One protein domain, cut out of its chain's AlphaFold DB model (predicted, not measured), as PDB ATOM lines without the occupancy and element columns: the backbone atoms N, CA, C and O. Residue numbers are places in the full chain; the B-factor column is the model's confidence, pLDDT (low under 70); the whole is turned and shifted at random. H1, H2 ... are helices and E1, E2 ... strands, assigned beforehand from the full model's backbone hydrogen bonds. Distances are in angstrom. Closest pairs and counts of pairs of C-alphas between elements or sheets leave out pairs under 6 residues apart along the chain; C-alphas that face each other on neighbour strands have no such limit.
ATOM      1  N   GLU A 556     107.575  83.251 137.089       78.06
ATOM      2  CA  GLU A 556     107.144  82.084 136.283       78.06
ATOM      3  C   GLU A 556     107.848  82.023 134.917       78.06
ATOM      4  O   GLU A 556     108.280  80.963 134.466       78.06
ATOM      5  N   ALA A 557     108.001  83.173 134.251       77.81
ATOM      6  CA  ALA A 557     108.694  83.254 132.967       77.81
ATOM      7  C   ALA A 557     110.230  83.238 133.107       77.81
ATOM      8  O   ALA A 557     110.933  83.188 132.101       77.81
ATOM      9  N   GLU A 558     110.777  83.394 134.317       76.81
ATOM     10  CA  GLU A 558     112.208  83.216 134.599       76.81
ATOM     11  C   GLU A 558     112.489  81.751 134.904       76.81
ATOM     12  O   GLU A 558     113.307  81.141 134.221       76.81
ATOM     13  N   GLU A 559     111.704  81.167 135.809       80.62
ATOM     14  CA  GLU A 559     111.686  79.741 136.113       80.62
ATOM     15  C   GLU A 559     111.488  78.902 134.844       80.62
ATOM     16  O   GLU A 559     112.202  77.926 134.654       80.62
ATOM     17  N   ALA A 560     110.586  79.281 133.930       83.44
ATOM     18  CA  ALA A 560     110.407  78.562 132.666       83.44
ATOM     19  C   ALA A 560     111.687  78.539 131.807       83.44
ATOM     20  O   ALA A 560     112.064  77.482 131.303       83.44
ATOM     21  N   LEU A 561     112.385  79.675 131.682       81.75
ATOM     22  CA  LEU A 561     113.649  79.766 130.941       81.75
ATOM     23  C   LEU A 561     114.783  79.014 131.649       81.75
ATOM     24  O   LEU A 561     115.601  78.386 130.982       81.75
ATOM     25  N   GLU A 562     114.827  79.044 132.981       82.69
ATOM     26  CA  GLU A 562     115.780  78.271 133.781       82.69
ATOM     27  C   GLU A 562     115.542  76.765 133.641       82.69
ATOM     28  O   GLU A 562     116.483  76.023 133.366       82.69
ATOM     29  N   ARG A 563     114.287  76.307 133.717       82.88
ATOM     30  CA  ARG A 563     113.909  74.900 133.512       82.88
ATOM     31  C   ARG A 563     114.210  74.431 132.095       82.88
ATOM     32  O   ARG A 563     114.710  73.325 131.914       82.88
ATOM     33  N   GLU A 564     113.944  75.249 131.079       83.00
ATOM     34  CA  GLU A 564     114.267  74.891 129.696       83.00
ATOM     35  C   GLU A 564     115.787  74.864 129.454       83.00
ATOM     36  O   GLU A 564     116.286  74.002 128.729       83.00
ATOM     37  N   LEU A 565     116.545  75.747 130.112       81.62
ATOM     38  CA  LEU A 565     118.009  75.745 130.101       81.62
ATOM     39  C   LEU A 565     118.592  74.502 130.797       81.62
ATOM     40  O   LEU A 565     119.496  73.873 130.248       81.62
ATOM     41  N   GLU A 566     118.051  74.111 131.956       81.00
ATOM     42  CA  GLU A 566     118.383  72.860 132.655       81.00
ATOM     43  C   GLU A 566     118.110  71.634 131.766       81.00
ATOM     44  O   GLU A 566     118.983  70.782 131.590       81.00
ATOM     45  N   LEU A 567     116.928  71.565 131.139       79.25
ATOM     46  CA  LEU A 567     116.557  70.482 130.220       79.25
ATOM     47  C   LEU A 567     117.465  70.429 128.979       79.25
ATOM     48  O   LEU A 567     117.823  69.340 128.530       79.25
ATOM     49  N   ASP A 583     122.570  81.693 138.668       56.03
ATOM     50  CA  ASP A 583     123.235  82.571 139.641       56.03
ATOM     51  C   ASP A 583     124.445  83.268 138.993       56.03
ATOM     52  O   ASP A 583     125.418  82.624 138.587       56.03
ATOM     53  N   GLY A 584     124.373  84.591 138.835       66.81
ATOM     54  CA  GLY A 584     125.424  85.401 138.211       66.81
ATOM     55  C   GLY A 584     125.312  85.556 136.687       66.81
ATOM     56  O   GLY A 584     126.207  86.141 136.062       66.81
ATOM     57  N   LEU A 585     124.215  85.113 136.059       76.69
ATOM     58  CA  LEU A 585     123.923  85.479 134.664       76.69
ATOM     59  C   LEU A 585     123.699  86.994 134.539       76.69
ATOM     60  O   LEU A 585     124.171  87.621 133.594       76.69
ATOM     61  N   GLU A 586     123.077  87.615 135.540       78.19
ATOM     62  CA  GLU A 586     122.926  89.063 135.655       78.19
ATOM     63  C   GLU A 586     124.264  89.822 135.667       78.19
ATOM     64  O   GLU A 586     124.365  90.923 135.112       78.19
ATOM     65  N   ASP A 587     125.306  89.235 136.255       83.75
ATOM     66  CA  ASP A 587     126.659  89.792 136.345       83.75
ATOM     67  C   ASP A 587     127.515  89.486 135.108       83.75
ATOM     68  O   ASP A 587     128.612  90.029 134.952       83.75
ATOM     69  N   THR A 588     126.992  88.707 134.157       89.31
ATOM     70  CA  THR A 588     127.644  88.501 132.864       89.31
ATOM     71  C   THR A 588     127.516  89.758 132.001       89.31
ATOM     72  O   THR A 588     126.523  89.998 131.322       89.31
ATOM     73  N   GLU A 589     128.550  90.597 132.039       93.00
ATOM     74  CA  GLU A 589     128.646  91.827 131.240       93.00
ATOM     75  C   GLU A 589     128.816  91.588 129.726       93.00
ATOM     76  O   GLU A 589     128.476  92.464 128.931       93.00
ATOM     77  N   ASP A 590     129.307  90.415 129.323       93.81
ATOM     78  CA  ASP A 590     129.549  90.041 127.926       93.81
ATOM     79  C   ASP A 590     129.026  88.630 127.645       93.81
ATOM     80  O   ASP A 590     129.513  87.652 128.215       93.81
ATOM     81  N   LEU A 591     128.049  88.525 126.741       93.50
ATOM     82  CA  LEU A 591     127.415  87.271 126.336       93.50
ATOM     83  C   LEU A 591     128.412  86.285 125.707       93.50
ATOM     84  O   LEU A 591     128.223  85.078 125.830       93.50
ATOM     85  N   ALA A 592     129.509  86.767 125.109       91.12
ATOM     86  CA  ALA A 592     130.567  85.903 124.580       91.12
ATOM     87  C   ALA A 592     131.357  85.158 125.679       91.12
ATOM     88  O   ALA A 592     132.155  84.273 125.375       91.12
ATOM     89  N   ARG A 593     131.139  85.501 126.958       89.88
ATOM     90  CA  ARG A 593     131.741  84.848 128.132       89.88
ATOM     91  C   ARG A 593     130.790  83.881 128.851       89.88
ATOM     92  O   ARG A 593     131.183  83.320 129.876       89.88
ATOM     93  N   LEU A 594     129.564  83.688 128.353       88.06
ATOM     94  CA  LEU A 594     128.634  82.696 128.898       88.06
ATOM     95  C   LEU A 594     129.203  81.275 128.753       88.06
ATOM     96  O   LEU A 594     129.808  80.932 127.739       88.06
ATOM     97  N   ARG A 595     128.988  80.429 129.771       84.44
ATOM     98  CA  ARG A 595     129.442  79.022 129.764       84.44
ATOM     99  C   ARG A 595     128.710  78.167 128.731       84.44
ATOM    100  O   ARG A 595     129.309  77.268 128.152       84.44
ATOM    101  N   LEU A 596     127.425  78.445 128.536       83.38
ATOM    102  CA  LEU A 596     126.594  77.893 127.478       83.38
ATOM    103  C   LEU A 596     126.029  79.078 126.694       83.38
ATOM    104  O   LEU A 596     125.518  80.014 127.302       83.38
ATOM    105  N   VAL A 597     126.127  79.027 125.367       87.88
ATOM    106  CA  VAL A 597     125.551  80.027 124.464       87.88
ATOM    107  C   VAL A 597     124.436  79.350 123.672       87.88
ATOM    108  O   VAL A 597     124.681  78.651 122.693       87.88
ATOM    109  N   CYS A 598     123.208  79.536 124.139       87.81
ATOM    110  CA  CYS A 598     121.964  79.140 123.480       87.81
ATOM    111  C   CYS A 598     120.899  80.232 123.662       87.81
ATOM    112  O   CYS A 598     121.006  81.050 124.581       87.81
ATOM    113  N   ASP A 599     119.855  80.224 122.833       90.56
ATOM    114  CA  ASP A 599     118.802  81.250 122.833       90.56
ATOM    115  C   ASP A 599     118.208  81.479 124.235       90.56
ATOM    116  O   ASP A 599     118.125  82.619 124.692       90.56
ATOM    117  N   ASN A 600     117.930  80.397 124.970       88.31
ATOM    118  CA  ASN A 600     117.390  80.449 126.332       88.31
ATOM    119  C   ASN A 600     118.369  81.093 127.329       88.31
ATOM    120  O   ASN A 600     117.972  81.959 128.105       88.31
ATOM    121  N   SER A 601     119.662  80.745 127.276       89.06
ATOM    122  CA  SER A 601     120.692  81.350 128.142       89.06
ATOM    123  C   SER A 601     120.904  82.844 127.864       89.06
ATOM    124  O   SER A 601     121.081  83.631 128.794       89.06
ATOM    125  N   ILE A 602     120.844  83.248 126.588       92.75
ATOM    126  CA  ILE A 602     120.982  84.645 126.166       92.75
ATOM    127  C   ILE A 602     119.756  85.430 126.626       92.75
ATOM    128  O   ILE A 602     119.904  86.488 127.236       92.75
ATOM    129  N   LEU A 603     118.553  84.905 126.375       92.56
ATOM    130  CA  LEU A 603     117.298  85.540 126.760       92.56
ATOM    131  C   LEU A 603     117.183  85.681 128.282       92.56
ATOM    132  O   LEU A 603     116.835  86.759 128.755       92.56
ATOM    133  N   LEU A 604     117.547  84.647 129.045       90.31
ATOM    134  CA  LEU A 604     117.576  84.672 130.508       90.31
ATOM    135  C   LEU A 604     118.578  85.706 131.046       90.31
ATOM    136  O   LEU A 604     118.216  86.537 131.877       90.31
ATOM    137  N   CYS A 605     119.813  85.721 130.531       92.12
ATOM    138  CA  CYS A 605     120.828  86.713 130.900       92.12
ATOM    139  C   CYS A 605     120.352  88.149 130.615       92.12
ATOM    140  O   CYS A 605     120.359  89.008 131.501       92.12
ATOM    141  N   LEU A 606     119.862  88.405 129.397       93.69
ATOM    142  CA  LEU A 606     119.318  89.703 128.999       93.69
ATOM    143  C   LEU A 606     118.104  90.104 129.849       93.69
ATOM    144  O   LEU A 606     118.007  91.266 130.250       93.69
ATOM    145  N   LYS A 607     117.219  89.153 130.179       91.38
ATOM    146  CA  LYS A 607     116.075  89.361 131.070       91.38
ATOM    147  C   LYS A 607     116.544  89.805 132.456       91.38
ATOM    148  O   LYS A 607     116.176  90.906 132.868       91.38
ATOM    149  N   LYS A 608     117.377  89.023 133.155       90.69
ATOM    150  CA  LYS A 608     117.852  89.370 134.510       90.69
ATOM    151  C   LYS A 608     118.563  90.732 134.523       90.69
ATOM    152  O   LYS A 608     118.245  91.604 135.334       90.69
ATOM    153  N   ARG A 609     119.452  90.986 133.551       93.19
ATOM    154  CA  ARG A 609     120.153  92.278 133.392       93.19
ATOM    155  C   ARG A 609     119.200  93.458 133.208       93.19
ATOM    156  O   ARG A 609     119.384  94.497 133.848       93.19
ATOM    157  N   PHE A 610     118.164  93.305 132.385       92.69
ATOM    158  CA  PHE A 610     117.175  94.354 132.149       92.69
ATOM    159  C   PHE A 610     116.355  94.692 133.404       92.69
ATOM    160  O   PHE A 610     116.122  95.875 133.669       92.69
ATOM    161  N   HIS A 611     115.985  93.695 134.219       89.00
ATOM    162  CA  HIS A 611     115.282  93.920 135.492       89.00
ATOM    163  C   HIS A 611     116.152  94.688 136.502       89.00
ATOM    164  O   HIS A 611     115.652  95.590 137.175       89.00
ATOM    165  N   LEU A 612     117.472  94.455 136.517       89.25
ATOM    166  CA  LEU A 612     118.439  95.268 137.274       89.25
ATOM    167  C   LEU A 612     118.711  96.664 136.670       89.25
ATOM    168  O   LEU A 612     119.544  97.412 137.181       89.25
ATOM    169  N   GLY A 613     118.059  97.035 135.563       88.88
ATOM    170  CA  GLY A 613     118.285  98.306 134.864       88.88
ATOM    171  C   GLY A 613     119.592  98.373 134.062       88.88
ATOM    172  O   GLY A 613     119.946  99.445 133.564       88.88
ATOM    173  N   ARG A 614     120.302  97.248 133.896       91.88
ATOM    174  CA  ARG A 614     121.527  97.129 133.089       91.88
ATOM    175  C   ARG A 614     121.147  96.955 131.612       91.88
ATOM    176  O   ARG A 614     121.161  95.853 131.075       91.88
ATOM    177  N   ILE A 615     120.781  98.057 130.952       94.88
ATOM    178  CA  ILE A 615     120.259  98.050 129.567       94.88
ATOM    179  C   ILE A 615     121.295  97.729 128.479       94.88
ATOM    180  O   ILE A 615     120.915  97.467 127.340       94.88
ATOM    181  N   TYR A 616     122.584  97.779 128.813       96.06
ATOM    182  CA  TYR A 616     123.694  97.513 127.904       96.06
ATOM    183  C   TYR A 616     124.378  96.193 128.273       96.06
ATOM    184  O   TYR A 616     124.629  95.924 129.452       96.06
ATOM    185  N   THR A 617     124.707  95.383 127.268       96.19
ATOM    186  CA  THR A 617     125.436  94.110 127.424       96.19
ATOM    187  C   THR A 617     126.325  93.904 126.201       96.19
ATOM    188  O   THR A 617     125.874  94.153 125.085       96.19
ATOM    189  N   PHE A 618     127.577  93.482 126.372       96.06
ATOM    190  CA  PHE A 618     128.413  93.127 125.224       96.06
ATOM    191  C   PHE A 618     128.006  91.765 124.642       96.06
ATOM    192  O   PHE A 618     127.430  90.919 125.324       96.06
ATOM    193  N   GLY A 619     128.315  91.566 123.367       93.44
ATOM    194  CA  GLY A 619     128.307  90.279 122.681       93.44
ATOM    195  C   GLY A 619     129.582  90.180 121.854       93.44
ATOM    196  O   GLY A 619     129.542  90.311 120.631       93.44
ATOM    197  N   GLY A 620     130.726  90.075 122.532       89.12
ATOM    198  CA  GLY A 620     132.048  90.230 121.928       89.12
ATOM    199  C   GLY A 620     132.226  91.625 121.301       89.12
ATOM    200  O   GLY A 620     132.203  92.617 122.029       89.12
ATOM    201  N   PRO A 621     132.400  91.750 119.968       87.69
ATOM    202  CA  PRO A 621     132.556  93.047 119.300       87.69
ATOM    203  C   PRO A 621     131.255  93.870 119.217       87.69
ATOM    204  O   PRO A 621     131.301  95.037 118.831       87.69
ATOM    205  N   LEU A 622     130.101  93.277 119.537       93.38
ATOM    206  CA  LEU A 622     128.795  93.938 119.497       93.38
ATOM    207  C   LEU A 622     128.418  94.513 120.869       93.38
ATOM    208  O   LEU A 622     128.746  93.943 121.909       93.38
ATOM    209  N   LEU A 623     127.655  95.609 120.875       95.62
ATOM    210  CA  LEU A 623     126.975  96.124 122.065       95.62
ATOM    211  C   LEU A 623     125.464  95.987 121.871       95.62
ATOM    212  O   LEU A 623     124.882  96.668 121.030       95.62
TER     213      LEU A 623
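What this domain is: This is residues 556 to 567 and 583 to 623 of the 678 residues of the protein "spidroin-2-like" of Vicugna pacos (UniProt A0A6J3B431). Two helices lie side by side and run opposite ways, H1 on one side of H2 and the short strand E1 on its other side, which puts H2 in the middle of a row of three parts. A long stretch with no named element, residues 583 to 598, loops over one side of H2 toward E1, and the printed part ends in a small turn after E1. The printed part has 53 residues with two named helices and one named strand, in the order H1, H2, E1, and its class is mostly helix. It is compact, with a radius of gyration of the C-alphas of 10.6 A, and its C-alphas span 29 by 22 by 16 A.

How they stand to each other: The first helix, H1, residues 556 to 567, touches H2, residues 599 to 611. The closest C-alphas of the two are those of Leu 561 and Asn 600, 6.0 A apart, and 9 pairs are within 8 A. H2 touches H1 with residues 600 to 604 alone. The two helices run opposite ways at a shallow tilt of 33 degrees, only just short of steep. A tight link of 4 residues joins H2 to E1, residues 616 to 619. The closest C-alphas of H2 and E1 are those of Leu 606 and Thr 617, 7.7 A apart. H1 and E1 are apart. E1 pairs with no named strand, but its residues 618 to 619 pair with residues 622 to 623, antiparallel. Every O i to N i+4 pair of H2 is within hydrogen-bond range, and in H1 it is 7 of 8.

Where its parts are: H1 begins at C-alpha 556, at (107.144, 82.084, 136.283), and measures 16.1 A from first to last C-alpha. Residues 583 to 598 follow the cut, and their C-alphas lie 5 to 11 A from the mean of all C-alphas. H2, the longest helix with 13 residues, begins at C-alpha 599, at (118.802, 81.250, 122.833), and measures 18.3 A. E1 has 4 residues and measures 10.0 A, and its last C-alpha, that of Gly 619, is at (128.307, 90.279, 122.681).

The domain as a whole: The outline is rounded, and the two C-alphas farthest apart are those of Glu 556 and Pro 621, at 32.5 A. Residues 568 to 582 are not printed, and C-alphas 567 and 583 are 16.7 A apart across this cut. The link from H1 to H2 runs across the cut. The mean pLDDT of the printed part is 87.0, and residues 583 to 584 are under 70.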